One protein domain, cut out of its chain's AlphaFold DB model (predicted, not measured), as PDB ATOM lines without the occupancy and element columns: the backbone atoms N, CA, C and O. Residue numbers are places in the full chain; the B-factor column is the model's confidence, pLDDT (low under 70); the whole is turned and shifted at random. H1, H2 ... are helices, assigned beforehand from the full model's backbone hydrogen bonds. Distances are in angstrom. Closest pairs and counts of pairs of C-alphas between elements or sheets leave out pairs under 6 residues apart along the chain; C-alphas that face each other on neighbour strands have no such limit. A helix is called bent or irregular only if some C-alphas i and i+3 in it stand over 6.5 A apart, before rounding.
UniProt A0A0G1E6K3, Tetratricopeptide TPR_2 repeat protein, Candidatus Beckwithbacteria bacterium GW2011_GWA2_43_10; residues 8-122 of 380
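What this domain is: This is residues 8 to 122 of the 380 residues of the protein "Tetratricopeptide TPR_2 repeat protein" of Candidatus Beckwithbacteria bacterium GW2011_GWA2_43_10 (UniProt A0A0G1E6K3). Three helices make most of the body, with H1 and H3 each packed on H4 at a shallow tilt and running opposite ways to it but apart from each other, an open triangle with H4 at its apex; H2 lies at the open side, away from H4, packing steeply on H1. Past the last residues of H4, H5 makes one end of the long axis, and a long stretch without a named element, residues 96 to 113, runs back to the body, where the short H6 packs on H3. The printed part has 115 residues with six named helices, H1 to H6 in chain order, and no named strand; the class is all helix. It is compact, with a radius of gyration of the C-alphas of 14.2 A, yet elongated, spanning 44 by 28 by 24 A.

Where its parts are: H1, residues 8 to 20, begins at C-alpha 8 (-43.618, 13.793, -30.400) and is 18.4 A long from first to last C-alpha. H2, residues 29 to 38, measures 14.4 A. H3, residues 44 to 55, measures 17.9 A; it is neither bent nor irregular, but only just: C-alphas 51 and 54 are 6.3 A apart. H4, residues 59 to 75, is the longest at 24.0 A and ends at C-alpha 75 (-49.503, 21.247, -25.566). H5, residues 86 to 95, measures 14.2 A. H6, residues 114 to 117, measures 5.6 A and ends at C-alpha 117 (-35.893, 32.934, -34.474).

How they stand to each other: H1 touches H4 at a shallow tilt of 23 degrees, opposite ways; their closest C-alphas, of Val 10 and Ala 72, are 5.8 A apart. H1 touches H2 at a steep tilt of 61 degrees, opposite ways, closest at the C-alphas of Leu 14 and Ala 29, 5.6 A. H2 and H3 form a helical hairpin at a shallow tilt of 32 degrees; they only just touch, with 3 pairs of C-alphas within 8 A, the closest those of Ile 36 and Val 44 at 6.8 A, and H3 does so with residues 44 to 48 alone. H3 and H4 form another helical hairpin, at a shallow tilt of 29 degrees, closest at the C-alphas of Ile 49 and Thr 66, 6.1 A. H4 touches H5 with residues 73 to 75 alone, at a steep tilt of 53 degrees; the C-alphas of Asn 74 and Pro 86 are closest, at 5.1 A. H6 touches H3, closest at the C-alphas of Ile 48 and Val 114, 5.9 A. H1 and H3 are apart, and so are H5 and H6. Every O i to N i+4 pair is within hydrogen-bond range in H1, H2, H4 and H5, and 6 of 8 in H3, while H6 is too short for such a pair.

The domain as a whole: The two C-alphas farthest apart, of Gly 96 and Thr 120, are 45.6 A apart. The link from H5 to H6, 18 residues, is long. The printed part has no cut; its mean pLDDT is 93.1, and no printed residue is under 70.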
ATOM      1  N   THR A   8     -44.164  14.287 -29.130       90.50
ATOM      2  CA  THR A   8     -43.618  13.793 -30.400       90.50
ATOM      3  C   THR A   8     -44.426  14.290 -31.599       90.50
ATOM      4  O   THR A   8     -43.849  14.709 -32.600       90.50
ATOM      5  N   LYS A   9     -45.763  14.299 -31.498       93.81
ATOM      6  CA  LYS A   9     -46.638  14.805 -32.562       93.81
ATOM      7  C   LYS A   9     -46.474  16.315 -32.755       93.81
ATOM      8  O   LYS A   9     -46.384  16.755 -33.895       93.81
ATOM      9  N   VAL A  10     -46.355  17.088 -31.672       95.06
ATOM     10  CA  VAL A  10     -46.060  18.534 -31.740       95.06
ATOM     11  C   VAL A  10     -44.739  18.793 -32.470       95.06
ATOM     12  O   VAL A  10     -44.706  19.570 -33.422       95.06
ATOM     13  N   ILE A  11     -43.661  18.108 -32.074       95.62
ATOM     14  CA  ILE A  11     -42.329  18.268 -32.680       95.62
ATOM     15  C   ILE A  11     -42.350  17.901 -34.168       95.62
ATOM     16  O   ILE A  11     -41.806  18.636 -34.991       95.62
ATOM     17  N   ASN A  12     -42.992  16.789 -34.529       96.25
ATOM     18  CA  ASN A  12     -43.086  16.350 -35.922       96.25
ATOM     19  C   ASN A  12     -43.894  17.332 -36.779       96.25
ATOM     20  O   ASN A  12     -43.496  17.618 -37.908       96.25
ATOM     21  N   ASN A  13     -44.982  17.886 -36.237       96.31
ATOM     22  CA  ASN A  13     -45.761  18.919 -36.914       96.31
ATOM     23  C   ASN A  13     -44.923  20.184 -37.142       96.31
ATOM     24  O   ASN A  13     -44.861  20.665 -38.268       96.31
ATOM     25  N   LEU A  14     -44.212  20.670 -36.115       97.69
ATOM     26  CA  LEU A  14     -43.311  21.820 -36.256       97.69
ATOM     27  C   LEU A  14     -42.243  21.576 -37.324       97.69
ATOM     28  O   LEU A  14     -42.036  22.436 -38.173       97.69
ATOM     29  N   ARG A  15     -41.594  20.405 -37.327       97.44
ATOM     30  CA  ARG A  15     -40.579  20.058 -38.337       97.44
ATOM     31  C   ARG A  15     -41.143  20.087 -39.754       97.44
ATOM     32  O   ARG A  15     -40.530  20.697 -40.619       97.44
ATOM     33  N   ARG A  16     -42.315  19.484 -39.977       97.25
ATOM     34  CA  ARG A  16     -42.986  19.486 -41.288       97.25
ATOM     35  C   ARG A  16     -43.351  20.899 -41.741       97.25
ATOM     36  O   ARG A  16     -43.199  21.232 -42.910       97.25
ATOM     37  N   THR A  17     -43.828  21.730 -40.820       97.62
ATOM     38  CA  THR A  17     -44.161  23.126 -41.114       97.62
ATOM     39  C   THR A  17     -42.911  23.930 -41.459       97.62
ATOM     40  O   THR A  17     -42.910  24.638 -42.458       97.62
ATOM     41  N   LEU A  18     -41.824  23.777 -40.698       97.25
ATOM     42  CA  LEU A  18     -40.543  24.433 -40.984       97.25
ATOM     43  C   LEU A  18     -39.951  23.995 -42.329       97.25
ATOM     44  O   LEU A  18     -39.452  24.839 -43.065       97.25
ATOM     45  N   ASP A  19     -40.043  22.707 -42.663       97.25
ATOM     46  CA  ASP A  19     -39.650  22.165 -43.968       97.25
ATOM     47  C   ASP A  19     -40.415  22.838 -45.109       97.25
ATOM     48  O   ASP A  19     -39.824  23.449 -45.999       97.25
ATOM     49  N   LYS A  20     -41.750  22.853 -45.014       96.00
ATOM     50  CA  LYS A  20     -42.613  23.476 -46.023       96.00
ATOM     51  C   LYS A  20     -42.346  24.976 -46.203       96.00
ATOM     52  O   LYS A  20     -42.497  25.493 -47.307       96.00
ATOM     53  N   LEU A  21     -41.948  25.676 -45.140       95.06
ATOM     54  CA  LEU A  21     -41.586  27.096 -45.189       95.06
ATOM     55  C   LEU A  21     -40.130  27.346 -45.628       95.06
ATOM     56  O   LEU A  21     -39.721  28.502 -45.724       95.06
ATOM     57  N   GLY A  22     -39.336  26.300 -45.884       94.31
ATOM     58  CA  GLY A  22     -37.923  26.430 -46.251       94.31
ATOM     59  C   GLY A  22     -37.044  26.955 -45.111       94.31
ATOM     60  O   GLY A  22     -36.065  27.661 -45.351       94.31
ATOM     61  N   LEU A  23     -37.411  26.654 -43.863       94.25
ATOM     62  CA  LEU A  23     -36.741  27.137 -42.650       94.25
ATOM     63  C   LEU A  23     -35.802  26.114 -42.006       94.25
ATOM     64  O   LEU A  23     -35.152  26.435 -41.004       94.25
ATOM     65  N   ILE A  24     -35.691  24.905 -42.567       91.44
ATOM     66  CA  ILE A  24     -34.704  23.917 -42.114       91.44
ATOM     67  C   ILE A  24     -33.301  24.536 -42.166       91.44
ATOM     68  O   ILE A  24     -32.910  25.157 -43.149       91.44
ATOM     69  N   GLY A  25     -32.552  24.388 -41.072       87.00
ATOM     70  CA  GLY A  25     -31.214  24.963 -40.907       87.00
ATOM     71  C   GLY A  25     -31.200  26.393 -40.352       87.00
ATOM     72  O   GLY A  25     -30.229  26.763 -39.703       87.00
ATOM     73  N   LYS A  26     -32.284  27.167 -40.513       91.50
ATOM     74  CA  LYS A  26     -32.429  28.510 -39.914       91.50
ATOM     75  C   LYS A  26     -33.091  28.464 -38.538       91.50
ATOM     76  O   LYS A  26     -32.636  29.100 -37.584       91.50
ATOM     77  N   VAL A  27     -34.177  27.700 -38.442       95.25
ATOM     78  CA  VAL A  27     -34.986  27.549 -37.229       95.25
ATOM     79  C   VAL A  27     -35.271  26.074 -37.010       95.25
ATOM     80  O   VAL A  27     -35.667  25.361 -37.931       95.25
ATOM     81  N   SER A  28     -35.082  25.605 -35.780       96.50
ATOM     82  CA  SER A  28     -35.434  24.241 -35.384       96.50
ATOM     83  C   SER A  28     -36.727  24.194 -34.561       96.50
ATOM     84  O   SER A  28     -37.142  25.181 -33.955       96.50
ATOM     85  N   ALA A  29     -37.363  23.020 -34.487       97.06
ATOM     86  CA  ALA A  29     -38.484  22.815 -33.564       97.06
ATOM     87  C   ALA A  29     -38.065  23.053 -32.097       97.06
ATOM     88  O   ALA A  29     -38.832  23.624 -31.328       97.06
ATOM     89  N   ASP A  30     -36.833  22.679 -31.729       96.94
ATOM     90  CA  ASP A  30     -36.264  22.931 -30.400       96.94
ATOM     91  C   ASP A  30     -36.099  24.431 -30.115       96.94
ATOM     92  O   ASP A  30     -36.305  24.845 -28.977       96.94
ATOM     93  N   ASP A  31     -35.779  25.249 -31.125       97.62
ATOM     94  CA  ASP A  31     -35.715  26.708 -30.979       97.62
ATOM     95  C   ASP A  31     -37.076  27.275 -30.572       97.62
ATOM     96  O   ASP A  31     -37.182  27.993 -29.580       97.62
ATOM     97  N   ILE A  32     -38.130  26.911 -31.311       97.88
ATOM     98  CA  ILE A  32     -39.502  27.371 -31.055       97.88
ATOM     99  C   ILE A  32     -39.962  26.923 -29.668       97.88
ATOM    100  O   ILE A  32     -40.476  27.727 -28.892       97.88
ATOM    101  N   LEU A  33     -39.761  25.646 -29.334       97.69
ATOM    102  CA  LEU A  33     -40.173  25.102 -28.043       97.69
ATOM    103  C   LEU A  33     -39.387  25.716 -26.880       97.69
ATOM    104  O   LEU A  33     -39.969  25.969 -25.825       97.69
ATOM    105  N   SER A  34     -38.099  26.012 -27.071       97.50
ATOM    106  CA  SER A  34     -37.293  26.713 -26.073       97.50
ATOM    107  C   SER A  34     -37.781  28.146 -25.855       97.50
ATOM    108  O   SER A  34     -37.927  28.562 -24.704       97.50
ATOM    109  N   VAL A  35     -38.110  28.888 -26.917       97.25
ATOM    110  CA  VAL A  35     -38.704  30.233 -26.800       97.25
ATOM    111  C   VAL A  35     -40.050  30.179 -26.068       97.25
ATOM    112  O   VAL A  35     -40.249  30.934 -25.116       97.25
ATOM    113  N   ILE A  36     -40.944  29.251 -26.436       97.25
ATOM    114  CA  ILE A  36     -42.239  29.059 -25.754       97.25
ATOM    115  C   ILE A  36     -42.029  28.779 -24.262       97.25
ATOM    116  O   ILE A  36     -42.644  29.429 -23.423       97.25
ATOM    117  N   TYR A  37     -41.130  27.852 -23.920       96.56
ATOM    118  CA  TYR A  37     -40.892  27.463 -22.533       96.56
ATOM    119  C   TYR A  37     -40.391  28.623 -21.664       96.56
ATOM    120  O   TYR A  37     -40.796  28.737 -20.504       96.56
ATOM    121  N   HIS A  38     -39.493  29.459 -22.196       95.25
ATOM    122  CA  HIS A  38     -38.838  30.525 -21.436       95.25
ATOM    123  C   HIS A  38     -39.619  31.840 -21.394       95.25
ATOM    124  O   HIS A  38     -39.334  32.664 -20.518       95.25
ATOM    125  N   SER A  39     -40.584  32.038 -22.295       92.75
ATOM    126  CA  SER A  39     -41.348  33.279 -22.350       92.75
ATOM    127  C   SER A  39     -42.231  33.477 -21.116       92.75
ATOM    128  O   SER A  39     -42.864  32.553 -20.602       92.75
ATOM    129  N   ALA A  40     -42.272  34.721 -20.641       89.19
ATOM    130  CA  ALA A  40     -43.223  35.167 -19.628       89.19
ATOM    131  C   ALA A  40     -44.504  35.759 -20.245       89.19
ATOM    132  O   ALA A  40     -45.454  36.020 -19.507       89.19
ATOM    133  N   ASP A  41     -44.531  35.980 -21.564       88.94
ATOM    134  CA  ASP A  41     -45.677  36.545 -22.272       88.94
ATOM    135  C   ASP A  41     -46.672  35.432 -22.655       88.94
ATOM    136  O   ASP A  41     -46.341  34.562 -23.471       88.94
ATOM    137  N   PRO A  42     -47.916  35.448 -22.136       86.19
ATOM    138  CA  PRO A  42     -48.936  34.475 -22.529       86.19
ATOM    139  C   PRO A  42     -49.294  34.543 -24.023       86.19
ATOM    140  O   PRO A  42     -49.868  33.596 -24.552       86.19
ATOM    141  N   LYS A  43     -48.951  35.630 -24.722       89.12
ATOM    142  CA  LYS A  43     -49.211  35.835 -26.153       89.12
ATOM    143  C   LYS A  43     -47.989  35.570 -27.040       89.12
ATOM    144  O   LYS A  43     -48.063  35.850 -28.234       89.12
ATOM    145  N   VAL A  44     -46.905  34.981 -26.515       93.50
ATOM    146  CA  VAL A  44     -45.661  34.717 -27.276       93.50
ATOM    147  C   VAL A  44     -45.894  33.971 -28.595       93.50
ATOM    148  O   VAL A  44     -45.206  34.211 -29.578       93.50
ATOM    149  N   PHE A  45     -46.898  33.094 -28.658       95.25
ATOM    150  CA  PHE A  45     -47.225  32.361 -29.880       95.25
ATOM    151  C   PHE A  45     -47.619  33.299 -31.036       95.25
ATOM    152  O   PHE A  45     -47.219  33.051 -32.170       95.25
ATOM    153  N   GLN A  46     -48.328  34.403 -30.755       93.44
ATOM    154  CA  GLN A  46     -48.691  35.408 -31.764       93.44
ATOM    155  C   GLN A  46     -47.445  36.110 -32.300       93.44
ATOM    156  O   GLN A  46     -47.357  36.381 -33.493       93.44
ATOM    157  N   GLU A  47     -46.460  36.366 -31.437       92.62
ATOM    158  CA  GLU A  47     -45.194  36.975 -31.842       92.62
ATOM    159  C   GLU A  47     -44.352  36.030 -32.687       92.62
ATOM    160  O   GLU A  47     -43.795  36.456 -33.694       92.62
ATOM    161  N   ILE A  48     -44.294  34.745 -32.325       96.25
ATOM    162  CA  ILE A  48     -43.614  33.729 -33.134       96.25
ATOM    163  C   ILE A  48     -44.270  33.642 -34.515       96.25
ATOM    164  O   ILE A  48     -43.560  33.634 -35.518       96.25
ATOM    165  N   ILE A  49     -45.608  33.632 -34.586       95.31
ATOM    166  CA  ILE A  49     -46.344  33.648 -35.860       95.31
ATOM    167  C   ILE A  49     -46.037  34.922 -36.647       95.31
ATOM    168  O   ILE A  49     -45.800  34.847 -37.844       95.31
ATOM    169  N   ASN A  50     -45.996  36.085 -36.001       91.69
ATOM    170  CA  ASN A  50     -45.695  37.356 -36.657       91.69
ATOM    171  C   ASN A  50     -44.249  37.411 -37.186       91.69
ATOM    172  O   ASN A  50     -44.007  37.859 -38.304       91.69
ATOM    173  N   VAL A  51     -43.282  36.908 -36.416       93.06
ATOM    174  CA  VAL A  51     -41.870  36.880 -36.814       93.06
ATOM    175  C   VAL A  51     -41.625  35.848 -37.910       93.06
ATOM    176  O   VAL A  51     -41.038  36.199 -38.927       93.06
ATOM    177  N   LEU A  52     -42.101  34.612 -37.762       94.88
ATOM    178  CA  LEU A  52     -41.924  33.562 -38.775       94.88
ATOM    179  C   LEU A  52     -42.887  33.706 -39.965       94.88
ATOM    180  O   LEU A  52     -42.638  33.164 -41.040       94.88
ATOM    181  N   GLY A  53     -43.962  34.477 -39.815       91.94
ATOM    182  CA  GLY A  53     -44.943  34.752 -40.862       91.94
ATOM    183  C   GLY A  53     -44.331  35.421 -42.090       91.94
ATOM    184  O   GLY A  53     -44.817  35.213 -43.198       91.94
ATOM    185  N   ARG A  54     -43.201  36.127 -41.930       89.81
ATOM    186  CA  ARG A  54     -42.443  36.738 -43.037       89.81
ATOM    187  C   ARG A  54     -41.964  35.738 -44.095       89.81
ATOM    188  O   ARG A  54     -41.680  36.139 -45.217       89.81
ATOM    189  N   TYR A  55     -41.868  34.455 -43.742       92.44
ATOM    190  CA  TYR A  55     -41.450  33.386 -44.654       92.44
ATOM    191  C   TYR A  55     -42.627  32.688 -45.345       92.44
ATOM    192  O   TYR A  55     -42.423  31.835 -46.209       92.44
ATOM    193  N   THR A  56     -43.862  33.028 -44.974       93.31
ATOM    194  CA  THR A  56     -45.065  32.469 -45.598       93.31
ATOM    195  C   THR A  56     -45.315  33.149 -46.942       93.31
ATOM    196  O   THR A  56     -45.130  34.358 -47.082       93.31
ATOM    197  N   LYS A  57     -45.706  32.368 -47.955       92.12
ATOM    198  CA  LYS A  57     -45.975  32.880 -49.310       92.12
ATOM    199  C   LYS A  57     -47.464  32.920 -49.625       92.12
ATOM    200  O   LYS A  57     -47.900  33.706 -50.460       92.12
ATOM    201  N   THR A  58     -48.237  32.059 -48.972       92.75
ATOM    202  CA  THR A  58     -49.676  31.916 -49.179       92.75
ATOM    203  C   THR A  58     -50.426  31.959 -47.853       92.75
ATOM    204  O   THR A  58     -49.873  31.657 -46.796       92.75
ATOM    205  N   GLU A  59     -51.721  32.265 -47.906       90.94
ATOM    206  CA  GLU A  59     -52.602  32.192 -46.735       90.94
ATOM    207  C   GLU A  59     -52.618  30.784 -46.115       90.94
ATOM    208  O   GLU A  59     -52.587  30.640 -44.897       90.94
ATOM    209  N   LYS A  60     -52.543  29.736 -46.947       95.25
ATOM    210  CA  LYS A  60     -52.435  28.341 -46.492       95.25
ATOM    211  C   LYS A  60     -51.145  28.073 -45.711       95.25
ATOM    212  O   LYS A  60     -51.142  27.245 -44.801       95.25
ATOM    213  N   ASP A  61     -50.047  28.739 -46.063       96.19
ATOM    214  CA  ASP A  61     -48.784  28.627 -45.326       96.19
ATOM    215  C   ASP A  61     -48.881  29.321 -43.967       96.19
ATOM    216  O   ASP A  61     -48.459  28.756 -42.957       96.19
ATOM    217  N   LEU A  62     -49.491  30.509 -43.928       94.44
ATOM    218  CA  LEU A  62     -49.736  31.242 -42.687       94.44
ATOM    219  C   LEU A  62     -50.696  30.492 -41.757       94.44
ATOM    220  O   LEU A  62     -50.457  30.436 -40.548       94.44
ATOM    221  N   GLN A  63     -51.742  29.875 -42.304       96.06
ATOM    222  CA  GLN A  63     -52.661  29.030 -41.549       96.06
ATOM    223  C   GLN A  63     -51.928  27.827 -40.945       96.06
ATOM    224  O   GLN A  63     -52.007  27.605 -39.737       96.06
ATOM    225  N   LEU A  64     -51.143  27.102 -41.748       97.00
ATOM    226  CA  LEU A  64     -50.357  25.964 -41.265       97.00
ATOM    227  C   LEU A  64     -49.366  26.371 -40.162       97.00
ATOM    228  O   LEU A  64     -49.227  25.660 -39.161       97.00
ATOM    229  N   LEU A  65     -48.672  27.502 -40.337       97.69
ATOM    230  CA  LEU A  65     -47.784  28.063 -39.319       97.69
ATOM    231  C   LEU A  65     -48.559  28.349 -38.031       97.69
ATOM    232  O   LEU A  65     -48.153  27.901 -36.960       97.69
ATOM    233  N   THR A  66     -49.692  29.037 -38.143       97.00
ATOM    234  CA  THR A  66     -50.551  29.409 -37.011       97.00
ATOM    235  C   THR A  66     -51.004  28.184 -36.228       97.00
ATOM    236  O   THR A  66     -50.790  28.117 -35.018       97.00
ATOM    237  N   GLU A  67     -51.550  27.176 -36.908       96.94
ATOM    238  CA  GLU A  67     -52.005  25.926 -36.291       96.94
ATOM    239  C   GLU A  67     -50.855  25.183 -35.593       96.94
ATOM    240  O   GLU A  67     -51.004  24.705 -34.466       96.94
ATOM    241  N   SER A  68     -49.680  25.133 -36.226       97.69
ATOM    242  CA  SER A  68     -48.504  24.446 -35.680       97.69
ATOM    243  C   SER A  68     -47.958  25.132 -34.427       97.69
ATOM    244  O   SER A  68     -47.647  24.466 -33.438       97.69
ATOM    245  N   ILE A  69     -47.856  26.463 -34.454       98.19
ATOM    246  CA  ILE A  69     -47.373  27.260 -33.322       98.19
ATOM    247  C   ILE A  69     -48.396  27.265 -32.179       98.19
ATOM    248  O   ILE A  69     -48.008  27.108 -31.021       98.19
ATOM    249  N   GLN A  70     -49.695  27.365 -32.478       96.69
ATOM    250  CA  GLN A  70     -50.755  27.277 -31.470       96.69
ATOM    251  C   GLN A  70     -50.762  25.906 -30.784       96.69
ATOM    252  O   GLN A  70     -50.836  25.835 -29.556       96.69
ATOM    253  N   ALA A  71     -50.632  24.818 -31.550       96.56
ATOM    254  CA  ALA A  71     -50.526  23.473 -30.993       96.56
ATOM    255  C   ALA A  71     -49.287  23.338 -30.093       96.56
ATOM    256  O   ALA A  71     -49.379  22.789 -28.994       96.56
ATOM    257  N   ALA A  72     -48.140  23.876 -30.515       97.56
ATOM    258  CA  ALA A  72     -46.942  23.896 -29.683       97.56
ATOM    259  C   ALA A  72     -47.161  24.671 -28.378       97.56
ATOM    260  O   ALA A  72     -46.810  24.181 -27.308       97.56
ATOM    261  N   TRP A  73     -47.800  25.839 -28.435       97.50
ATOM    262  CA  TRP A  73     -48.082  26.638 -27.246       97.50
ATOM    263  C   TRP A  73     -49.067  25.945 -26.287       97.50
ATOM    264  O   TRP A  73     -48.798  25.909 -25.088       97.50
ATOM    265  N   ASN A  74     -50.148  25.334 -26.792       95.94
ATOM    266  CA  ASN A  74     -51.188  24.665 -25.989       95.94
ATOM    267  C   ASN A  74     -50.702  23.375 -25.305       95.94
ATOM    268  O   ASN A  74     -51.104  23.061 -24.177       95.94
ATOM    269  N   HIS A  75     -49.850  22.606 -25.988       94.88
ATOM    270  CA  HIS A  75     -49.503  21.247 -25.566       94.88
ATOM    271  C   HIS A  75     -48.094  21.111 -24.983       94.88
ATOM    272  O   HIS A  75     -47.796  20.068 -24.391       94.88
ATOM    273  N   SER A  76     -47.225  22.119 -25.119       95.19
ATOM    274  CA  SER A  76     -45.861  22.078 -24.574       95.19
ATOM    275  C   SER A  76     -45.721  22.720 -23.197       95.19
ATOM    276  O   SER A  76     -46.517  23.583 -22.841       95.19
ATOM    277  N   PRO A  77     -44.736  22.281 -22.386       94.31
ATOM    278  CA  PRO A  77     -44.481  22.855 -21.068       94.31
ATOM    279  C   PRO A  77     -44.140  24.346 -21.115       94.31
ATOM    280  O   PRO A  77     -43.386  24.783 -21.982       94.31
ATOM    281  N   HIS A  78     -44.581  25.091 -20.101       95.12
ATOM    282  CA  HIS A  78     -44.178  26.483 -19.860       95.12
ATOM    283  C   HIS A  78     -43.478  26.618 -18.511       95.12
ATOM    284  O   HIS A  78     -43.912  26.031 -17.512       95.12
ATOM    285  N   LYS A  79     -42.428  27.441 -18.435       93.88
ATOM    286  CA  LYS A  79     -41.726  27.713 -17.171       93.88
ATOM    287  C   LYS A  79     -42.643  28.396 -16.150       93.88
ATOM    288  O   LYS A  79     -42.631  28.037 -14.974       93.88
ATOM    289  N   THR A  80     -43.473  29.336 -16.599       92.31
ATOM    290  CA  THR A  80     -44.444  30.071 -15.765       92.31
ATOM    291  C   THR A  80     -45.561  29.181 -15.217       92.31
ATOM    292  O   THR A  80     -46.111  29.468 -14.155       92.31
ATOM    293  N   LEU A  81     -45.848  28.056 -15.880       93.00
ATOM    294  CA  LEU A  81     -46.876  27.089 -15.485       93.00
ATOM    295  C   LEU A  81     -46.302  25.877 -14.737       93.00
ATOM    296  O   LEU A  81     -46.943  24.829 -14.678       93.00
ATOM    297  N   LYS A  82     -45.104  26.003 -14.147       92.69
ATOM    298  CA  LYS A  82     -44.419  24.914 -13.421       92.69
ATOM    299  C   LYS A  82     -44.216  23.663 -14.293       92.69
ATOM    300  O   LYS A  82     -44.428  22.540 -13.840       92.69
ATOM    301  N   ASN A  83     -43.791  23.873 -15.541       94.12
ATOM    302  CA  ASN A  83     -43.543  22.842 -16.558       94.12
ATOM    303  C   ASN A  83     -44.801  22.079 -17.023       94.12
ATOM    304  O   ASN A  83     -44.681  20.990 -17.586       94.12
ATOM    305  N   LEU A  84     -45.992  22.634 -16.806       92.94
ATOM    306  CA  LEU A  84     -47.238  22.147 -17.401       92.94
ATOM    307  C   LEU A  84     -47.565  22.927 -18.676       92.94
ATOM    308  O   LEU A  84     -47.059  24.038 -18.871       92.94
ATOM    309  N   SER A  85     -48.394  22.346 -19.537       93.38
ATOM    310  CA  SER A  85     -48.958  23.054 -20.691       93.38
ATOM    311  C   SER A  85     -50.260  23.796 -20.331       93.38
ATOM    312  O   SER A  85     -50.893  23.467 -19.322       93.38
ATOM    313  N   PRO A  86     -50.696  24.785 -21.135       94.62
ATOM    314  CA  PRO A  86     -51.994  25.437 -20.981       94.62
ATOM    315  C   PRO A  86     -53.163  24.448 -20.942       94.62
ATOM    316  O   PRO A  86     -54.011  24.556 -20.062       94.62
ATOM    317  N   ASP A  87     -53.168  23.437 -21.811       93.25
ATOM    318  CA  ASP A  87     -54.200  22.394 -21.807       93.25
ATOM    319  C   ASP A  87     -54.238  21.593 -20.505       93.25
ATOM    320  O   ASP A  87     -55.309  21.260 -20.001       93.25
ATOM    321  N   GLU A  88     -53.073  21.288 -19.937       92.25
ATOM    322  CA  GLU A  88     -52.994  20.594 -18.653       92.25
ATOM    323  C   GLU A  88     -53.523  21.480 -17.529       92.25
ATOM    324  O   GLU A  88     -54.261  21.002 -16.671       92.25
ATOM    325  N   LYS A  89     -53.226  22.783 -17.563       92.25
ATOM    326  CA  LYS A  89     -53.798  23.755 -16.622       92.25
ATOM    327  C   LYS A  89     -55.307  23.896 -16.758       92.25
ATOM    328  O   LYS A  89     -55.997  23.987 -15.745       92.25
ATOM    329  N   LEU A  90     -55.819  23.875 -17.980       92.25
ATOM    330  CA  LEU A  90     -57.252  23.891 -18.230       92.25
ATOM    331  C   LEU A  90     -57.917  22.608 -17.708       92.25
ATOM    332  O   LEU A  90     -58.980  22.668 -17.091       92.25
ATOM    333  N   ALA A  91     -57.269  21.454 -17.875       90.69
ATOM    334  CA  ALA A  91     -57.740  20.197 -17.305       90.69
ATOM    335  C   ALA A  91     -57.744  20.221 -15.765       90.69
ATOM    336  O   ALA A  91     -58.742  19.813 -15.175       90.69
ATOM    337  N   GLU A  92     -56.696  20.751 -15.114       92.44
ATOM    338  CA  GLU A  92     -56.678  20.951 -13.652       92.44
ATOM    339  C   GLU A  92     -57.865  21.804 -13.190       92.44
ATOM    340  O   GLU A  92     -58.512  21.474 -12.198       92.44
ATOM    341  N   TYR A  93     -58.165  22.886 -13.917       90.75
ATOM    342  CA  TYR A  93     -59.277  23.781 -13.603       90.75
ATOM    343  C   TYR A  93     -60.634  23.071 -13.686       90.75
ATOM    344  O   TYR A  93     -61.446  23.192 -12.773       90.75
ATOM    345  N   HIS A  94     -60.873  22.287 -14.742       91.06
ATOM    346  CA  HIS A  94     -62.139  21.569 -14.914       91.06
ATOM    347  C   HIS A  94     -62.303  20.365 -13.984       91.06
ATOM    348  O   HIS A  94     -63.423  20.040 -13.603       91.06
ATOM    349  N   GLN A  95     -61.210  19.679 -13.648       91.62
ATOM    350  CA  GLN A  95     -61.256  18.455 -12.843       91.62
ATOM    351  C   GLN A  95     -61.085  18.724 -11.344       91.62
ATOM    352  O   GLN A  95     -61.345  17.838 -10.539       91.62
ATOM    353  N   GLY A  96     -60.601  19.907 -10.952       89.06
ATOM    354  CA  GLY A  96     -60.279  20.235  -9.558       89.06
ATOM    355  C   GLY A  96     -59.073  19.471  -8.995       89.06
ATOM    356  O   GLY A  96     -58.738  19.617  -7.820       89.06
ATOM    357  N   VAL A  97     -58.392  18.668  -9.818       86.44
ATOM    358  CA  VAL A  97     -57.251  17.835  -9.423       86.44
ATOM    359  C   VAL A  97     -55.963  18.447  -9.959       86.44
ATOM    360  O   VAL A  97     -55.822  18.685 -11.156       86.44
ATOM    361  N   LYS A  98     -54.988  18.679  -9.072       86.62
ATOM    362  CA  LYS A  98     -53.663  19.178  -9.464       86.62
ATOM    363  C   LYS A  98     -52.841  18.075 -10.129       86.62
ATOM    364  O   LYS A  98     -52.687  16.981  -9.586       86.62
ATOM    365  N   THR A  99     -52.236  18.399 -11.262       84.62
ATOM    366  CA  THR A  99     -51.281  17.547 -11.964       84.62
ATOM    367  C   THR A  99     -49.913  17.670 -11.296       84.62
ATOM    368  O   THR A  99     -49.479  18.755 -10.901       84.62
ATOM    369  N   LYS A 100     -49.198  16.547 -11.159       80.44
ATOM    370  CA  LYS A 100     -47.825  16.572 -10.639       80.44
ATOM    371  C   LYS A 100     -46.924  17.393 -11.578       80.44
ATOM    372  O   LYS A 100     -46.968  17.169 -12.789       80.44
ATOM    373  N   PRO A 101     -46.088  18.309 -11.049       70.19
ATOM    374  CA  PRO A 101     -45.145  19.070 -11.860       70.19
ATOM    375  C   PRO A 101     -44.237  18.143 -12.668       70.19
ATOM    376  O   PRO A 101     -43.725  17.152 -12.144       70.19
ATOM    377  N   ARG A 102     -44.015  18.472 -13.943       80.56
ATOM    378  CA  ARG A 102     -43.076  17.730 -14.787       80.56
ATOM    379  C   ARG A 102     -41.641  18.159 -14.528       80.56
ATOM    380  O   ARG A 102     -41.370  19.299 -14.140       80.56
ATOM    381  N   LEU A 103     -40.716  17.248 -14.824       87.00
ATOM    382  CA  LEU A 103     -39.310  17.600 -14.973       87.00
ATOM    383  C   LEU A 103     -39.165  18.706 -16.022       87.00
ATOM    384  O   LEU A 103     -39.903  18.753 -17.010       87.00
ATOM    385  N   LYS A 104     -38.199  19.596 -15.792       90.25
ATOM    386  CA  LYS A 104     -37.851  20.644 -16.747       90.25
ATOM    387  C   LYS A 104     -37.500  19.998 -18.099       90.25
ATOM    388  O   LYS A 104     -36.641  19.111 -18.119       90.25
ATOM    389  N   PRO A 105     -38.124  20.426 -19.212       90.81
ATOM    390  CA  PRO A 105     -37.761  19.927 -20.531       90.81
ATOM    391  C   PRO A 105     -36.312  20.297 -20.867       90.81
ATOM    392  O   PRO A 105     -35.815  21.361 -20.483       90.81
ATOM    393  N   LYS A 106     -35.631  19.406 -21.588       91.50
ATOM    394  CA  LYS A 106     -34.285  19.636 -22.119       91.50
ATOM    395  C   LYS A 106     -34.401  19.909 -23.615       91.50
ATOM    396  O   LYS A 106     -34.681  18.987 -24.375       91.50
ATOM    397  N   TYR A 107     -34.195  21.160 -24.011       93.00
ATOM    398  CA  TYR A 107     -34.076  21.558 -25.415       93.00
ATOM    399  C   TYR A 107     -32.596  21.661 -25.783       93.00
ATOM    400  O   TYR A 107     -31.784  22.062 -24.948       93.00
ATOM    401  N   ARG A 108     -32.240  21.306 -27.020       93.25
ATOM    402  CA  ARG A 108     -30.878  21.506 -27.550       93.25
ATOM    403  C   ARG A 108     -30.586  22.982 -27.828       93.25
ATOM    404  O   ARG A 108     -29.429  23.381 -27.845       93.25
ATOM    405  N   SER A 109     -31.636  23.772 -28.054       94.75
ATOM    406  CA  SER A 109     -31.539  25.203 -28.326       94.75
ATOM    407  C   SER A 109     -31.233  26.018 -27.069       94.75
ATOM    408  O   SER A 109     -31.741  25.732 -25.986       94.75
ATOM    409  N   ASN A 110     -30.452  27.085 -27.242       93.75
ATOM    410  CA  ASN A 110     -30.228  28.136 -26.247       93.75
ATOM    411  C   ASN A 110     -31.060  29.405 -26.525       93.75
ATOM    412  O   ASN A 110     -30.946  30.383 -25.780       93.75
ATOM    413  N   LYS A 111     -31.888  29.412 -27.578       95.00
ATOM    414  CA  LYS A 111     -32.753  30.549 -27.904       95.00
ATOM    415  C   LYS A 111     -33.876  30.647 -26.874       95.00
ATOM    416  O   LYS A 111     -34.514  29.652 -26.531       95.00
ATOM    417  N   THR A 112     -34.108  31.847 -26.358       93.69
ATOM    418  CA  THR A 112     -35.117  32.133 -25.321       93.69
ATOM    419  C   THR A 112     -35.997  33.336 -25.653       93.69
ATOM    420  O   THR A 112     -36.981  33.558 -24.955       93.69
ATOM    421  N   SER A 113     -35.676  34.074 -26.720       92.94
ATOM    422  CA  SER A 113     -36.434  35.228 -27.207       92.94
ATOM    423  C   SER A 113     -36.904  35.013 -28.644       92.94
ATOM    424  O   SER A 113     -36.212  34.379 -29.446       92.94
ATOM    425  N   VAL A 114     -38.064  35.577 -28.985       93.69
ATOM    426  CA  VAL A 114     -38.679  35.452 -30.315       93.69
ATOM    427  C   VAL A 114     -37.777  36.027 -31.408       93.69
ATOM    428  O   VAL A 114     -37.673  35.430 -32.478       93.69
ATOM    429  N   CYS A 115     -37.061  37.128 -31.149       92.88
ATOM    430  CA  CYS A 115     -36.205  37.738 -32.171       92.88
ATOM    431  C   CYS A 115     -35.080  36.809 -32.641       92.88
ATOM    432  O   CYS A 115     -34.680  36.881 -33.795       92.88
ATOM    433  N   GLN A 116     -34.615  35.885 -31.792       94.69
ATOM    434  CA  GLN A 116     -33.561  34.919 -32.133       94.69
ATOM    435  C   GLN A 116     -34.024  33.874 -33.163       94.69
ATOM    436  O   GLN A 116     -33.207  33.130 -33.712       94.69
ATOM    437  N   LEU A 117     -35.333  33.791 -33.430       94.81
ATOM    438  CA  LEU A 117     -35.893  32.934 -34.474       94.81
ATOM    439  C   LEU A 117     -35.747  33.540 -35.877       94.81
ATOM    440  O   LEU A 117     -35.878  32.806 -36.849       94.81
ATOM    441  N   ALA A 118     -35.472  34.841 -35.997       90.75
ATOM    442  CA  ALA A 118     -35.322  35.522 -37.287       90.75
ATOM    443  C   ALA A 118     -34.303  36.674 -37.232       90.75
ATOM    444  O   ALA A 118     -34.458  37.660 -37.945       90.75
ATOM    445  N   GLU A 119     -33.286  36.590 -36.366       78.75
ATOM    446  CA  GLU A 119     -32.413  37.732 -36.040       78.75
ATOM    447  C   GLU A 119     -31.717  38.324 -37.273       78.75
ATOM    448  O   GLU A 119     -31.565  39.536 -37.353       78.75
ATOM    449  N   THR A 120     -31.383  37.496 -38.268       82.31
ATOM    450  CA  THR A 120     -30.765  37.939 -39.527       82.31
ATOM    451  C   THR A 120     -31.722  38.655 -40.480       82.31
ATOM    452  O   THR A 120     -31.263  39.352 -41.376       82.31
ATOM    453  N   ASP A 121     -33.032  38.462 -40.316       89.25
ATOM    454  CA  ASP A 121     -34.062  38.946 -41.242       89.25
ATOM    455  C   ASP A 121     -34.937  40.051 -40.617       89.25
ATOM    456  O   ASP A 121     -35.881  40.527 -41.255       89.25
ATOM    457  N   LEU A 122     -34.676  40.441 -39.362       91.44
ATOM    458  CA  LEU A 122     -35.295  41.595 -38.702       91.44
ATOM    459  C   LEU A 122     -34.606  42.897 -39.143       91.44
ATOM    460  O   LEU A 122     -33.410  42.884 -39.430       91.44
TER     461      LEU A 122